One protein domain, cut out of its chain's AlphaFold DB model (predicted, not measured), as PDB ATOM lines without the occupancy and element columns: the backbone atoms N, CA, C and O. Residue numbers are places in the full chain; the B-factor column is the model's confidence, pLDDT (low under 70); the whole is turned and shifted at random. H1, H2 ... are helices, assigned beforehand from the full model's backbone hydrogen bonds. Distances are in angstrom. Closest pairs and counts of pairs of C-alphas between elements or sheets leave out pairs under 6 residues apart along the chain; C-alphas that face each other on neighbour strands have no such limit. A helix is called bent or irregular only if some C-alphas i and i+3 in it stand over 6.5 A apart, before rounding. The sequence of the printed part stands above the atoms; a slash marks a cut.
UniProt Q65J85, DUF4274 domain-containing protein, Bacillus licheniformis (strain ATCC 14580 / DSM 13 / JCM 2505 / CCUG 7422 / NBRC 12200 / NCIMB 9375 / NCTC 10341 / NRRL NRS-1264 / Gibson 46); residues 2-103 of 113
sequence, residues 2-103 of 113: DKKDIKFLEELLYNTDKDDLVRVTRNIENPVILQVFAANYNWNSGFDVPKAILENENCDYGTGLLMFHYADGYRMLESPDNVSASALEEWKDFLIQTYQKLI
ATOM      1  N   ASP A   2     -21.995  54.168  22.908       94.75
ATOM      2  CA  ASP A   2     -23.132  53.789  23.739       94.75
ATOM      3  C   ASP A   2     -23.553  52.319  23.503       94.75
ATOM      4  O   ASP A   2     -22.900  51.565  22.781       94.75
ATOM      5  N   LYS A   3     -24.646  51.880  24.141       96.56
ATOM      6  CA  LYS A   3     -25.155  50.506  23.984       96.56
ATOM      7  C   LYS A   3     -25.648  50.196  22.567       96.56
ATOM      8  O   LYS A   3     -25.621  49.033  22.176       96.56
ATOM      9  N   LYS A   4     -26.143  51.193  21.829       96.81
ATOM     10  CA  LYS A   4     -26.610  51.009  20.451       96.81
ATOM     11  C   LYS A   4     -25.420  50.812  19.523       96.81
ATOM     12  O   LYS A   4     -25.471  49.901  18.706       96.81
ATOM     13  N   ASP A   5     -24.346  51.579  19.716       96.81
ATOM     14  CA  ASP A   5     -23.101  51.420  18.956       96.81
ATOM     15  C   ASP A   5     -22.514  50.012  19.133       96.81
ATOM     16  O   ASP A   5     -22.137  49.363  18.161       96.81
ATOM     17  N   ILE A   6     -22.466  49.520  20.377       96.81
ATOM     18  CA  ILE A   6     -21.957  48.173  20.681       96.81
ATOM     19  C   ILE A   6     -22.823  47.108  20.007       96.81
ATOM     20  O   ILE A   6     -22.288  46.227  19.342       96.81
ATOM     21  N   LYS A   7     -24.151  47.210  20.126       97.69
ATOM     22  CA  LYS A   7     -25.066  46.252  19.496       97.69
ATOM     23  C   LYS A   7     -24.921  46.249  17.971       97.69
ATOM     24  O   LYS A   7     -24.922  45.186  17.361       97.69
ATOM     25  N   PHE A   8     -24.767  47.421  17.361       97.69
ATOM     26  CA  PHE A   8     -24.529  47.531  15.925       97.69
ATOM     27  C   PHE A   8     -23.219  46.841  15.516       97.69
ATOM     28  O   PHE A   8     -23.206  46.072  14.562       97.69
ATOM     29  N   LEU A   9     -22.133  47.030  16.271       97.81
ATOM     30  CA  LEU A   9     -20.872  46.321  16.024       97.81
ATOM     31  C   LEU A   9     -21.006  44.802  16.179       97.81
ATOM     32  O   LEU A   9     -20.473  44.065  15.357       97.81
ATOM     33  N   GLU A  10     -21.726  44.323  17.195       97.31
ATOM     34  CA  GLU A  10     -22.011  42.891  17.362       97.31
ATOM     35  C   GLU A  10     -22.798  42.327  16.170       97.31
ATOM     36  O   GLU A  10     -22.511  41.225  15.700       97.31
ATOM     37  N   GLU A  11     -23.770  43.084  15.653       97.31
ATOM     38  CA  GLU A  11     -24.507  42.721  14.442       97.31
ATOM     39  C   GLU A  11     -23.565  42.616  13.233       97.31
ATOM     40  O   GLU A  11     -23.586  41.591  12.546       97.31
ATOM     41  N   LEU A  12     -22.687  43.600  13.016       96.56
ATOM     42  CA  LEU A  12     -21.720  43.592  11.911       96.56
ATOM     43  C   LEU A  12     -20.709  42.444  11.998       96.56
ATOM     44  O   LEU A  12     -20.392  41.822  10.989       96.56
ATOM     45  N   LEU A  13     -20.178  42.180  13.192       95.94
ATOM     46  CA  LEU A  13     -19.091  41.217  13.384       95.94
ATOM     47  C   LEU A  13     -19.566  39.765  13.323       95.94
ATOM     48  O   LEU A  13     -18.796  38.900  12.903       95.94
ATOM     49  N   TYR A  14     -20.801  39.487  13.749       95.44
ATOM     50  CA  TYR A  14     -21.233  38.108  13.999       95.44
ATOM     51  C   TYR A  14     -22.538  37.701  13.320       95.44
ATOM     52  O   TYR A  14     -22.740  36.509  13.099       95.44
ATOM     53  N   ASN A  15     -23.427  38.648  13.008       94.56
ATOM     54  CA  ASN A  15     -24.812  38.324  12.642       94.56
ATOM     55  C   ASN A  15     -25.236  38.830  11.257       94.56
ATOM     56  O   ASN A  15     -26.360  38.561  10.838       94.56
ATOM     57  N   THR A  16     -24.367  39.553  10.550       93.94
ATOM     58  CA  THR A  16     -24.637  40.076   9.204       93.94
ATOM     59  C   THR A  16     -24.054  39.132   8.158       93.94
ATOM     60  O   THR A  16     -22.903  38.707   8.276       93.94
ATOM     61  N   ASP A  17     -24.834  38.793   7.129       92.62
ATOM     62  CA  ASP A  17     -24.325  38.004   6.007       92.62
ATOM     63  C   ASP A  17     -23.290  38.786   5.183       92.62
ATOM     64  O   ASP A  17     -23.178  40.008   5.270       92.62
ATOM     65  N   LYS A  18     -22.502  38.073   4.376       86.50
ATOM     66  CA  LYS A  18     -21.364  38.661   3.662       86.50
ATOM     67  C   LYS A  18     -21.776  39.759   2.668       86.50
ATOM     68  O   LYS A  18     -21.064  40.761   2.560       86.50
ATOM     69  N   ASP A  19     -22.889  39.580   1.962       86.31
ATOM     70  CA  ASP A  19     -23.329  40.503   0.910       86.31
ATOM     71  C   ASP A  19     -23.854  41.805   1.526       86.31
ATOM     72  O   ASP A  19     -23.501  42.912   1.099       86.31
ATOM     73  N   ASP A  20     -24.628  41.678   2.601       94.44
ATOM     74  CA  ASP A  20     -25.126  42.807   3.371       94.44
ATOM     75  C   ASP A  20     -23.999  43.517   4.125       94.44
ATOM     76  O   ASP A  20     -23.993  44.749   4.193       94.44
ATOM     77  N   LEU A  21     -22.997  42.784   4.615       96.25
ATOM     78  CA  LEU A  21     -21.886  43.356   5.368       96.25
ATOM     79  C   LEU A  21     -21.076  44.343   4.526       96.25
ATOM     80  O   LEU A  21     -20.762  45.434   5.002       96.25
ATOM     81  N   VAL A  22     -20.791  44.022   3.262       96.94
ATOM     82  CA  VAL A  22     -20.111  44.942   2.331       96.94
ATOM     83  C   VAL A  22     -20.942  46.210   2.118       96.94
ATOM     84  O   VAL A  22     -20.410  47.323   2.191       96.94
ATOM     85  N   ARG A  23     -22.254  46.061   1.889       96.56
ATOM     86  CA  ARG A  23     -23.168  47.196   1.693       96.56
ATOM     87  C   ARG A  23     -23.208  48.091   2.927       96.56
ATOM     88  O   ARG A  23     -23.079  49.306   2.792       96.56
ATOM     89  N   VAL A  24     -23.385  47.518   4.113       97.19
ATOM     90  CA  VAL A  24     -23.470  48.283   5.364       97.19
ATOM     91  C   VAL A  24     -22.131  48.950   5.676       97.19
ATOM     92  O   VAL A  24     -22.114  50.134   6.001       97.19
ATOM     93  N   THR A  25     -21.013  48.247   5.475       98.00
ATOM     94  CA  THR A  25     -19.657  48.770   5.710       98.00
ATOM     95  C   THR A  25     -19.390  50.051   4.931       98.00
ATOM     96  O   THR A  25     -18.868  50.997   5.508       98.00
ATOM     97  N   ARG A  26     -19.792  50.135   3.654       96.56
ATOM     98  CA  ARG A  26     -19.615  51.352   2.834       96.56
ATOM     99  C   ARG A  26     -20.393  52.567   3.350       96.56
ATOM    100  O   ARG A  26     -20.051  53.688   2.995       96.56
ATOM    101  N   ASN A  27     -21.426  52.344   4.164       96.69
ATOM    102  CA  ASN A  27     -22.347  53.373   4.647       96.69
ATOM    103  C   ASN A  27     -22.206  53.654   6.155       96.69
ATOM    104  O   ASN A  27     -23.043  54.351   6.722       96.69
ATOM    105  N   ILE A  28     -21.176  53.128   6.832       97.38
ATOM    106  CA  ILE A  28     -20.911  53.488   8.232       97.38
ATOM    107  C   ILE A  28     -20.517  54.968   8.291       97.38
ATOM    108  O   ILE A  28     -19.476  55.355   7.760       97.38
ATOM    109  N   GLU A  29     -21.345  55.782   8.946       95.38
ATOM    110  CA  GLU A  29     -21.152  57.236   9.061       95.38
ATOM    111  C   GLU A  29     -20.182  57.631  10.178       95.38
ATOM    112  O   GLU A  29     -19.507  58.654  10.102       95.38
ATOM    113  N   ASN A  30     -20.112  56.829  11.242       94.94
ATOM    114  CA  ASN A  30     -19.266  57.127  12.388       94.94
ATOM    115  C   ASN A  30     -17.853  56.549  12.169       94.94
ATOM    116  O   ASN A  30     -17.702  55.322  12.201       94.94
ATOM    117  N   PRO A  31     -16.808  57.387  12.012       94.19
ATOM    118  CA  PRO A  31     -15.447  56.915  11.755       94.19
ATOM    119  C   PRO A  31     -14.893  56.049  12.895       94.19
ATOM    120  O   PRO A  31     -14.160  55.099  12.642       94.19
ATOM    121  N   VAL A  32     -15.298  56.293  14.147       94.56
ATOM    122  CA  VAL A  32     -14.878  55.466  15.293       94.56
ATOM    123  C   VAL A  32     -15.496  54.070  15.212       94.56
ATOM    124  O   VAL A  32     -14.821  53.086  15.501       94.56
ATOM    125  N   ILE A  33     -16.759  53.958  14.785       97.31
ATOM    126  CA  ILE A  33     -17.395  52.650  14.565       97.31
ATOM    127  C   ILE A  33     -16.696  51.916  13.418       97.31
ATOM    128  O   ILE A  33     -16.403  50.733  13.561       97.31
ATOM    129  N   LEU A  34     -16.387  52.612  12.318       97.69
ATOM    130  CA  LEU A  34     -15.661  52.027  11.189       97.69
ATOM    131  C   LEU A  34     -14.281  51.506  11.620       97.69
ATOM    132  O   LEU A  34     -13.941  50.371  11.299       97.69
ATOM    133  N   GLN A  35     -13.532  52.291  12.398       96.69
ATOM    134  CA  GLN A  35     -12.222  51.909  12.930       96.69
ATOM    135  C   GLN A  35     -12.310  50.689  13.856       96.69
ATOM    136  O   GLN A  35     -11.531  49.746  13.725       96.69
ATOM    137  N   VAL A  36     -13.272  50.667  14.785       97.44
ATOM    138  CA  VAL A  36     -13.462  49.523  15.693       97.44
ATOM    139  C   VAL A  36     -13.878  48.275  14.915       97.44
ATOM    140  O   VAL A  36     -13.375  47.189  15.195       97.44
ATOM    141  N   PHE A  37     -14.750  48.415  13.920       98.12
ATOM    142  CA  PHE A  37     -15.129  47.310  13.050       98.12
ATOM    143  C   PHE A  37     -13.923  46.772  12.265       98.12
ATOM    144  O   PHE A  37     -13.653  45.573  12.314       98.12
ATOM    145  N   ALA A  38     -13.145  47.651  11.628       97.94
ATOM    146  CA  ALA A  38     -11.926  47.299  10.903       97.94
ATOM    147  C   ALA A  38     -10.912  46.553  11.787       97.94
ATOM    148  O   ALA A  38     -10.345  45.541  11.372       97.94
ATOM    149  N   ALA A  39     -10.744  47.003  13.034       97.69
ATOM    150  CA  ALA A  39      -9.836  46.395  14.001       97.69
ATOM    151  C   ALA A  39     -10.234  44.973  14.427       97.69
ATOM    152  O   ALA A  39      -9.364  44.217  14.856       97.69
ATOM    153  N   ASN A  40     -11.519  44.620  14.322       97.50
ATOM    154  CA  ASN A  40     -12.070  43.354  14.813       97.50
ATOM    155  C   ASN A  40     -12.583  42.428  13.699       97.50
ATOM    156  O   ASN A  40     -13.019  41.313  13.986       97.50
ATOM    157  N   TYR A  41     -12.545  42.860  12.438       96.94
ATOM    158  CA  TYR A  41     -12.990  42.043  11.316       96.94
ATOM    159  C   TYR A  41     -12.165  40.751  11.192       96.94
ATOM    160  O   TYR A  41     -10.939  40.756  11.312       96.94
ATOM    161  N   ASN A  42     -12.831  39.630  10.901       95.00
ATOM    162  CA  ASN A  42     -12.170  38.352  10.652       95.00
ATOM    163  C   ASN A  42     -11.629  38.285   9.214       95.00
ATOM    164  O   ASN A  42     -12.363  37.956   8.284       95.00
ATOM    165  N   TRP A  43     -10.328  38.518   9.037       94.50
ATOM    166  CA  TRP A  43      -9.660  38.509   7.727       94.50
ATOM    167  C   TRP A  43      -9.696  37.156   6.996       94.50
ATOM    168  O   TRP A  43      -9.521  37.119   5.780       94.50
ATOM    169  N   ASN A  44     -10.014  36.051   7.686       93.69
ATOM    170  CA  ASN A  44     -10.255  34.759   7.025       93.69
ATOM    171  C   ASN A  44     -11.487  34.782   6.097       93.69
ATOM    172  O   ASN A  44     -11.653  33.882   5.277       93.69
ATOM    173  N   SER A  45     -12.343  35.801   6.210       92.75
ATOM    174  CA  SER A  45     -13.534  35.999   5.374       92.75
ATOM    175  C   SER A  45     -13.242  36.667   4.015       92.75
ATOM    176  O   SER A  45     -14.167  36.885   3.224       92.75
ATOM    177  N   GLY A  46     -11.970  36.956   3.713       94.00
ATOM    178  CA  GLY A  46     -11.514  37.510   2.435       94.00
ATOM    179  C   GLY A  46     -11.442  39.041   2.400       94.00
ATOM    180  O   GLY A  46     -11.591  39.716   3.418       94.00
ATOM    181  N   PHE A  47     -11.195  39.596   1.208       96.69
ATOM    182  CA  PHE A  47     -10.856  41.017   1.023       96.69
ATOM    183  C   PHE A  47     -12.033  41.939   0.668       96.69
ATOM    184  O   PHE A  47     -11.839  43.150   0.596       96.69
ATOM    185  N   ASP A  48     -13.246  41.419   0.473       96.69
ATOM    186  CA  ASP A  48     -14.394  42.237   0.048       96.69
ATOM    187  C   ASP A  48     -14.748  43.328   1.070       96.69
ATOM    188  O   ASP A  48     -14.917  44.496   0.719       96.69
ATOM    189  N   VAL A  49     -14.800  42.966   2.354       97.62
ATOM    190  CA  VAL A  49     -15.072  43.916   3.442       97.62
ATOM    191  C   VAL A  49     -13.875  44.842   3.700       97.62
ATOM    192  O   VAL A  49     -14.097  46.048   3.784       97.62
ATOM    193  N   PRO A  50     -12.612  44.368   3.740       98.06
ATOM    194  CA  PRO A  50     -11.447  45.251   3.753       98.06
ATOM    195  C   PRO A  50     -11.455  46.320   2.653       98.06
ATOM    196  O   PRO A  50     -11.168  47.486   2.922       98.06
ATOM    197  N   LYS A  51     -11.826  45.952   1.418       97.94
ATOM    198  CA  LYS A  51     -11.974  46.908   0.308       97.94
ATOM    199  C   LYS A  51     -13.096  47.907   0.590       97.94
ATOM    200  O   LYS A  51     -12.887  49.106   0.434       97.94
ATOM    201  N   ALA A  52     -14.243  47.436   1.085       97.69
ATOM    202  CA  ALA A  52     -15.360  48.293   1.478       97.69
ATOM    203  C   ALA A  52     -14.997  49.293   2.590       97.69
ATOM    204  O   ALA A  52     -15.450  50.435   2.541       97.69
ATOM    205  N   ILE A  53     -14.158  48.896   3.557       98.12
ATOM    206  CA  ILE A  53     -13.623  49.795   4.591       98.12
ATOM    207  C   ILE A  53     -12.807  50.910   3.931       98.12
ATOM    208  O   ILE A  53     -13.083  52.079   4.167       98.12
ATOM    209  N   LEU A  54     -11.856  50.567   3.055       97.62
ATOM    210  CA  LEU A  54     -11.001  51.548   2.369       97.62
ATOM    211  C   LEU A  54     -11.756  52.462   1.391       97.62
ATOM    212  O   LEU A  54     -11.235  53.512   1.003       97.62
ATOM    213  N   GLU A  55     -12.922  52.036   0.913       96.38
ATOM    214  CA  GLU A  55     -13.816  52.805   0.039       96.38
ATOM    215  C   GLU A  55     -14.821  53.667   0.815       96.38
ATOM    216  O   GLU A  55     -15.417  54.565   0.220       96.38
ATOM    217  N   ASN A  56     -15.018  53.422   2.113       97.56
ATOM    218  CA  ASN A  56     -15.923  54.217   2.934       97.56
ATOM    219  C   ASN A  56     -15.397  55.658   3.053       97.56
ATOM    220  O   ASN A  56     -14.225  55.894   3.344       97.56
ATOM    221  N   GLU A  57     -16.281  56.636   2.858       95.50
ATOM    222  CA  GLU A  57     -15.943  58.060   2.907       95.50
ATOM    223  C   GLU A  57     -15.395  58.532   4.265       95.50
ATOM    224  O   GLU A  57     -14.662  59.518   4.322       95.50
ATOM    225  N   ASN A  58     -15.740  57.822   5.337       96.06
ATOM    226  CA  ASN A  58     -15.303  58.063   6.710       96.06
ATOM    227  C   ASN A  58     -14.054  57.254   7.087       96.06
ATOM    228  O   ASN A  58     -13.622  57.320   8.236       96.06
ATOM    229  N   CYS A  59     -13.456  56.510   6.146       96.94
ATOM    230  CA  CYS A  59     -12.134  55.925   6.335       96.94
ATOM    231  C   CYS A  59     -11.095  57.049   6.380       96.94
ATOM    232  O   CYS A  59     -10.771  57.672   5.365       96.94
ATOM    233  N   ASP A  60     -10.582  57.317   7.576       95.50
ATOM    234  CA  ASP A  60      -9.489  58.256   7.787       95.50
ATOM    235  C   ASP A  60      -8.121  57.591   7.559       95.50
ATOM    236  O   ASP A  60      -8.008  56.389   7.296       95.50
ATOM    237  N   TYR A  61      -7.066  58.399   7.633       96.12
ATOM    238  CA  TYR A  61      -5.694  57.932   7.469       96.12
ATOM    239  C   TYR A  61      -5.313  56.880   8.516       96.12
ATOM    240  O   TYR A  61      -4.664  55.893   8.175       96.12
ATOM    241  N   GLY A  62      -5.754  57.044   9.769       95.81
ATOM    242  CA  GLY A  62      -5.547  56.059  10.836       95.81
ATOM    243  C   GLY A  62      -6.152  54.688  10.512       95.81
ATOM    244  O   GLY A  62      -5.481  53.664  10.655       95.81
ATOM    245  N   THR A  63      -7.380  54.665   9.994       97.62
ATOM    246  CA  THR A  63      -8.056  53.442   9.540       97.62
ATOM    247  C   THR A  63      -7.340  52.837   8.337       97.62
ATOM    248  O   THR A  63      -7.066  51.637   8.314       97.62
ATOM    249  N   GLY A  64      -6.942  53.657   7.361       97.81
ATOM    250  CA  GLY A  64      -6.149  53.207   6.215       97.81
ATOM    251  C   GLY A  64      -4.814  52.569   6.623       97.81
ATOM    252  O   GLY A  64      -4.447  51.514   6.103       97.81
ATOM    253  N   LEU A  65      -4.111  53.166   7.591       97.69
ATOM    254  CA  LEU A  65      -2.870  52.630   8.157       97.69
ATOM    255  C   LEU A  65      -3.095  51.304   8.889       97.69
ATOM    256  O   LEU A  65      -2.286  50.388   8.738       97.69
ATOM    257  N   LEU A  66      -4.186  51.178   9.649       97.81
ATOM    258  CA  LEU A  66      -4.557  49.925  10.307       97.81
ATOM    259  C   LEU A  66      -4.773  48.807   9.277       97.81
ATOM    260  O   LEU A  66      -4.210  47.722   9.416       97.81
ATOM    261  N   MET A  67      -5.529  49.090   8.215       98.31
ATOM    262  CA  MET A  67      -5.773  48.128   7.136       98.31
ATOM    263  C   MET A  67      -4.480  47.732   6.418       98.31
ATOM    264  O   MET A  67      -4.276  46.557   6.119       98.31
ATOM    265  N   PHE A  68      -3.582  48.690   6.181       98.38
ATOM    266  CA  PHE A  68      -2.261  48.423   5.616       98.38
ATOM    267  C   PHE A  68      -1.413  47.536   6.529       98.38
ATOM    268  O   PHE A  68      -0.786  46.589   6.060       98.38
ATOM    269  N   HIS A  69      -1.418  47.804   7.837       97.88
ATOM    270  CA  HIS A  69      -0.701  46.994   8.815       97.88
ATOM    271  C   HIS A  69      -1.218  45.549   8.845       97.88
ATOM    272  O   HIS A  69      -0.426  44.615   8.735       97.88
ATOM    273  N   TYR A  70      -2.538  45.360   8.929       97.75
ATOM    274  CA  TYR A  70      -3.160  44.034   8.966       97.75
ATOM    275  C   TYR A  70      -2.998  43.243   7.664       97.75
ATOM    276  O   TYR A  70      -2.920  42.017   7.705       97.75
ATOM    277  N   ALA A  71      -2.856  43.919   6.523       97.50
ATOM    278  CA  ALA A  71      -2.535  43.289   5.245       97.50
ATOM    279  C   ALA A  71      -1.041  42.959   5.057       97.50
ATOM    280  O   ALA A  71      -0.620  42.689   3.933       97.50
ATOM    281  N   ASP A  72      -0.238  42.968   6.125       97.00
ATOM    282  CA  ASP A  72       1.208  42.724   6.086       97.00
ATOM    283  C   ASP A  72       1.988  43.794   5.298       97.00
ATOM    284  O   ASP A  72       2.928  43.524   4.543       97.00
ATOM    285  N   GLY A  73       1.598  45.059   5.475       97.88
ATOM    286  CA  GLY A  73       2.199  46.180   4.758       97.88
ATOM    287  C   GLY A  73       3.666  46.444   5.070       97.88
ATOM    288  O   GLY A  73       4.346  47.089   4.275       97.88
ATOM    289  N   TYR A  74       4.202  45.861   6.144       97.56
ATOM    290  CA  TYR A  74       5.643  45.855   6.382       97.56
ATOM    291  C   TYR A  74       6.414  45.267   5.186       97.56
ATOM    292  O   TYR A  74       7.416  45.846   4.769       97.56
ATOM    293  N   ARG A  75       5.904  44.202   4.545       96.81
ATOM    294  CA  ARG A  75       6.534  43.625   3.342       96.81
ATOM    295  C   ARG A  75       6.613  44.600   2.176       96.81
ATOM    296  O   ARG A  75       7.589  44.569   1.433       96.81
ATOM    297  N   MET A  76       5.608  45.461   2.015       97.50
ATOM    298  CA  MET A  76       5.611  46.483   0.965       97.50
ATOM    299  C   MET A  76       6.705  47.530   1.200       97.50
ATOM    300  O   MET A  76       7.274  48.041   0.241       97.50
ATOM    301  N   LEU A  77       7.023  47.825   2.465       97.19
ATOM    302  CA  LEU A  77       8.090  48.759   2.834       97.19
ATOM    303  C   LEU A  77       9.483  48.122   2.736       97.19
ATOM    304  O   LEU A  77      10.434  48.787   2.335       97.19
ATOM    305  N   GLU A  78       9.612  46.847   3.104       97.81
ATOM    306  CA  GLU A  78      10.893  46.132   3.127       97.81
ATOM    307  C   GLU A  78      11.305  45.598   1.747       97.81
ATOM    308  O   GLU A  78      12.485  45.590   1.400       97.81
ATOM    309  N   SER A  79      10.356  45.088   0.960       96.19
ATOM    310  CA  SER A  79      10.632  44.383  -0.298       96.19
ATOM    311  C   SER A  79       9.453  44.489  -1.281       96.19
ATOM    312  O   SER A  79       8.781  43.487  -1.555       96.19
ATOM    313  N   PRO A  80       9.201  45.677  -1.862       95.50
ATOM    314  CA  PRO A  80       8.089  45.896  -2.795       95.50
ATOM    315  C   PRO A  80       8.156  45.006  -4.049       95.50
ATOM    316  O   PRO A  80       7.116  44.604  -4.579       95.50
ATOM    317  N   ASP A  81       9.357  44.624  -4.493       96.50
ATOM    318  CA  ASP A  81       9.543  43.694  -5.615       96.50
ATOM    319  C   ASP A  81       8.994  42.295  -5.291       96.50
ATOM    320  O   ASP A  81       8.353  41.667  -6.133       96.50
ATOM    321  N   ASN A  82       9.156  41.830  -4.045       96.12
ATOM    322  CA  ASN A  82       8.616  40.543  -3.597       96.12
ATOM    323  C   ASN A  82       7.086  40.567  -3.512       96.12
ATOM    324  O   ASN A  82       6.440  39.577  -3.850       96.12
ATOM    325  N   VAL A  83       6.498  41.692  -3.083       97.25
ATOM    326  CA  VAL A  83       5.039  41.881  -3.116       97.25
ATOM    327  C   VAL A  83       4.544  41.812  -4.559       97.25
ATOM    328  O   VAL A  83       3.623  41.056  -4.860       97.25
ATOM    329  N   SER A  84       5.209  42.530  -5.466       95.38
ATOM    330  CA  SER A  84       4.853  42.591  -6.888       95.38
ATOM    331  C   SER A  84       4.965  41.233  -7.592       95.38
ATOM    332  O   SER A  84       4.143  40.912  -8.449       95.38
ATOM    333  N   ALA A  85       5.949  40.414  -7.208       96.94
ATOM    334  CA  ALA A  85       6.171  39.071  -7.744       96.94
ATOM    335  C   ALA A  85       5.304  37.975  -7.089       96.94
ATOM    336  O   ALA A  85       5.374  36.816  -7.498       96.94
ATOM    337  N   SER A  86       4.506  38.306  -6.069       97.31
ATOM    338  CA  SER A  86       3.672  37.331  -5.366       97.31
ATOM    339  C   SER A  86       2.572  36.760  -6.263       97.31
ATOM    340  O   SER A  86       1.904  37.491  -6.998       97.31
ATOM    341  N   ALA A  87       2.340  35.450  -6.130       97.88
ATOM    342  CA  ALA A  87       1.231  34.739  -6.768       97.88
ATOM    343  C   ALA A  87      -0.116  34.929  -6.036       97.88
ATOM    344  O   ALA A  87      -1.152  34.474  -6.515       97.88
ATOM    345  N   LEU A  88      -0.119  35.572  -4.860       96.94
ATOM    346  CA  LEU A  88      -1.336  35.880  -4.104       96.94
ATOM    347  C   LEU A  88      -1.972  37.168  -4.644       96.94
ATOM    348  O   LEU A  88      -1.832  38.229  -4.039       96.94
ATOM    349  N   GLU A  89      -2.645  37.069  -5.791       96.38
ATOM    350  CA  GLU A  89      -3.163  38.223  -6.546       96.38
ATOM    351  C   GLU A  89      -4.070  39.142  -5.714       96.38
ATOM    352  O   GLU A  89      -3.809  40.337  -5.636       96.38
ATOM    353  N   GLU A  90      -5.072  38.607  -5.005       96.44
ATOM    354  CA  GLU A  90      -5.988  39.450  -4.212       96.44
ATOM    355  C   GLU A  90      -5.281  40.219  -3.092       96.44
ATOM    356  O   GLU A  90      -5.576  41.394  -2.863       96.44
ATOM    357  N   TRP A  91      -4.346  39.562  -2.404       97.75
ATOM    358  CA  TRP A  91      -3.552  40.189  -1.353       97.75
ATOM    359  C   TRP A  91      -2.618  41.252  -1.933       97.75
ATOM    360  O   TRP A  91      -2.566  42.369  -1.418       97.75
ATOM    361  N   LYS A  92      -1.918  40.924  -3.025       97.56
ATOM    362  CA  LYS A  92      -1.020  41.838  -3.738       97.56
ATOM    363  C   LYS A  92      -1.771  43.090  -4.182       97.56
ATOM    364  O   LYS A  92      -1.346  44.200  -3.872       97.56
ATOM    365  N   ASP A  93      -2.909  42.912  -4.845       97.50
ATOM    366  CA  ASP A  93      -3.737  44.008  -5.339       97.50
ATOM    367  C   ASP A  93      -4.248  44.884  -4.197       97.50
ATOM    368  O   ASP A  93      -4.177  46.111  -4.283       97.50
ATOM    369  N   PHE A  94      -4.739  44.269  -3.118       98.19
ATOM    370  CA  PHE A  94      -5.192  44.996  -1.938       98.19
ATOM    371  C   PHE A  94      -4.059  45.829  -1.333       98.19
ATOM    372  O   PHE A  94      -4.233  47.020  -1.055       98.19
ATOM    373  N   LEU A  95      -2.889  45.219  -1.148       98.12
ATOM    374  CA  LEU A  95      -1.773  45.854  -0.471       98.12
ATOM    375  C   LEU A  95      -1.188  47.013  -1.288       98.12
ATOM    376  O   LEU A  95      -0.969  48.095  -0.741       98.12
ATOM    377  N   ILE A  96      -1.006  46.823  -2.600       97.88
ATOM    378  CA  ILE A  96      -0.520  47.866  -3.513       97.88
ATOM    379  C   ILE A  96      -1.493  49.050  -3.547       97.88
ATOM    380  O   ILE A  96      -1.063  50.197  -3.417       97.88
ATOM    381  N   GLN A  97      -2.798  48.795  -3.672       97.44
ATOM    382  CA  GLN A  97      -3.804  49.862  -3.699       97.44
ATOM    383  C   GLN A  97      -3.861  50.631  -2.376       97.44
ATOM    384  O   GLN A  97      -3.934  51.861  -2.374       97.44
ATOM    385  N   THR A  98      -3.781  49.925  -1.246       98.25
ATOM    386  CA  THR A  98      -3.768  50.556   0.080       98.25
ATOM    387  C   THR A  98      -2.532  51.436   0.249       98.25
ATOM    388  O   THR A  98      -2.648  52.594   0.655       98.25
ATOM    389  N   TYR A  99      -1.356  50.930  -0.135       98.19
ATOM    390  CA  TYR A  99      -0.109  51.693  -0.115       98.19
ATOM    391  C   TYR A  99      -0.200  52.958  -0.976       98.19
ATOM    392  O   TYR A  99       0.129  54.047  -0.512       98.19
ATOM    393  N   GLN A 100      -0.710  52.836  -2.206       97.56
ATOM    394  CA  GLN A 100      -0.896  53.970  -3.113       97.56
ATOM    395  C   GLN A 100      -1.845  55.024  -2.534       97.56
ATOM    396  O   GLN A 100      -1.534  56.214  -2.598       97.56
ATOM    397  N   LYS A 101      -2.966  54.615  -1.924       96.94
ATOM    398  CA  LYS A 101      -3.881  55.542  -1.239       96.94
ATOM    399  C   LYS A 101      -3.191  56.307  -0.109       96.94
ATOM    400  O   LYS A 101      -3.396  57.516   0.017       96.94
ATOM    401  N   LEU A 102      -2.364  55.622   0.682       97.19
ATOM    402  CA  LEU A 102      -1.627  56.209   1.805       97.19
ATOM    403  C   LEU A 102      -0.580  57.230   1.348       97.19
ATOM    404  O   LEU A 102      -0.563  58.347   1.863       97.19
ATOM    405  N   ILE A 103       0.274  56.887   0.380       96.81
ATOM    406  CA  ILE A 103       1.350  57.791  -0.071       96.81
ATOM    407  C   ILE A 103       0.823  58.983  -0.877       96.81
ATOM    408  O   ILE A 103       1.423  60.053  -0.851       96.81
TER     409      ILE A 103
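AT A GLANCE: This is residues 2 to 103 of the 113 residues of the protein "DUF4274 domain-containing protein" of Bacillus licheniformis (strain ATCC 14580 / DSM 13 / JCM 2505 / CCUG 7422 / NBRC 12200 / NCIMB 9375 / NCTC 10341 / NRRL NRS-1264 / Gibson 46) (UniProt Q65J85). Six helices make an elongated slab of two rows, H1, H3 and H5 side by side in one and H2, H4 and H8 in the other, the rows running opposite ways. The short helices H6 and H7 form a small corner at the end of the slab beyond H5 and H8. The printed part has 102 residues, with eight named helices in the order H1 to H8 and no named strand; its class is all helix. It is compact, with a radius of gyration of the C-alphas of 14.0 A, and spans 45 by 24 by 17 A.

IN THESE COORDINATES: H1, residues 3 to 15, begins at C-alpha 3 (-25.155, 50.506, 23.984) and is 16.6 A long. It is neither bent nor irregular, but only just: C-alphas 12 and 15 are 6.2 A apart. H2 is residues 18 to 26, H3 31 to 40, H4 48 to 55, H5 61 to 70, H6 74 to 78 and H7 80 to 84. H8, residues 89 to 103, is 21.1 A long and ends at C-alpha 103 (1.350, 57.791, -0.071).

HOW THE PARTS SIT: H1 touches H3 at a steep tilt of 40 degrees, the same way; the closest C-alphas, of Leu 9 and Phe 37, are 6.5 A apart. H2 touches H4 at 9 degrees, a shallow tilt, with Val 22 and Val 49 closest, C-alphas 5.3 A apart. H3 touches H5, Gln 35 to Thr 63, C-alphas 5.6 A. H4 and H5 are a helical hairpin, closest at the C-alphas of Leu 54 and Gly 64, 6.4 A. H5 touches H8 opposite ways at a shallow tilt of 31 degrees, closest at the C-alphas of Phe 68 and Thr 98, 6.1 A. H6 and H7 touch only at the corner, and only just, with 3 pairs of C-alphas within 8 A. In H1 to H8 every O i to N i+4 pair is within hydrogen-bond range.

THE WHOLE: The C-alphas of Lys 3 and Asp 81, the two farthest apart, are 46.1 A apart. The printed part has no cut and no long link. Its mean pLDDT is 96.6, and no printed residue is under 70.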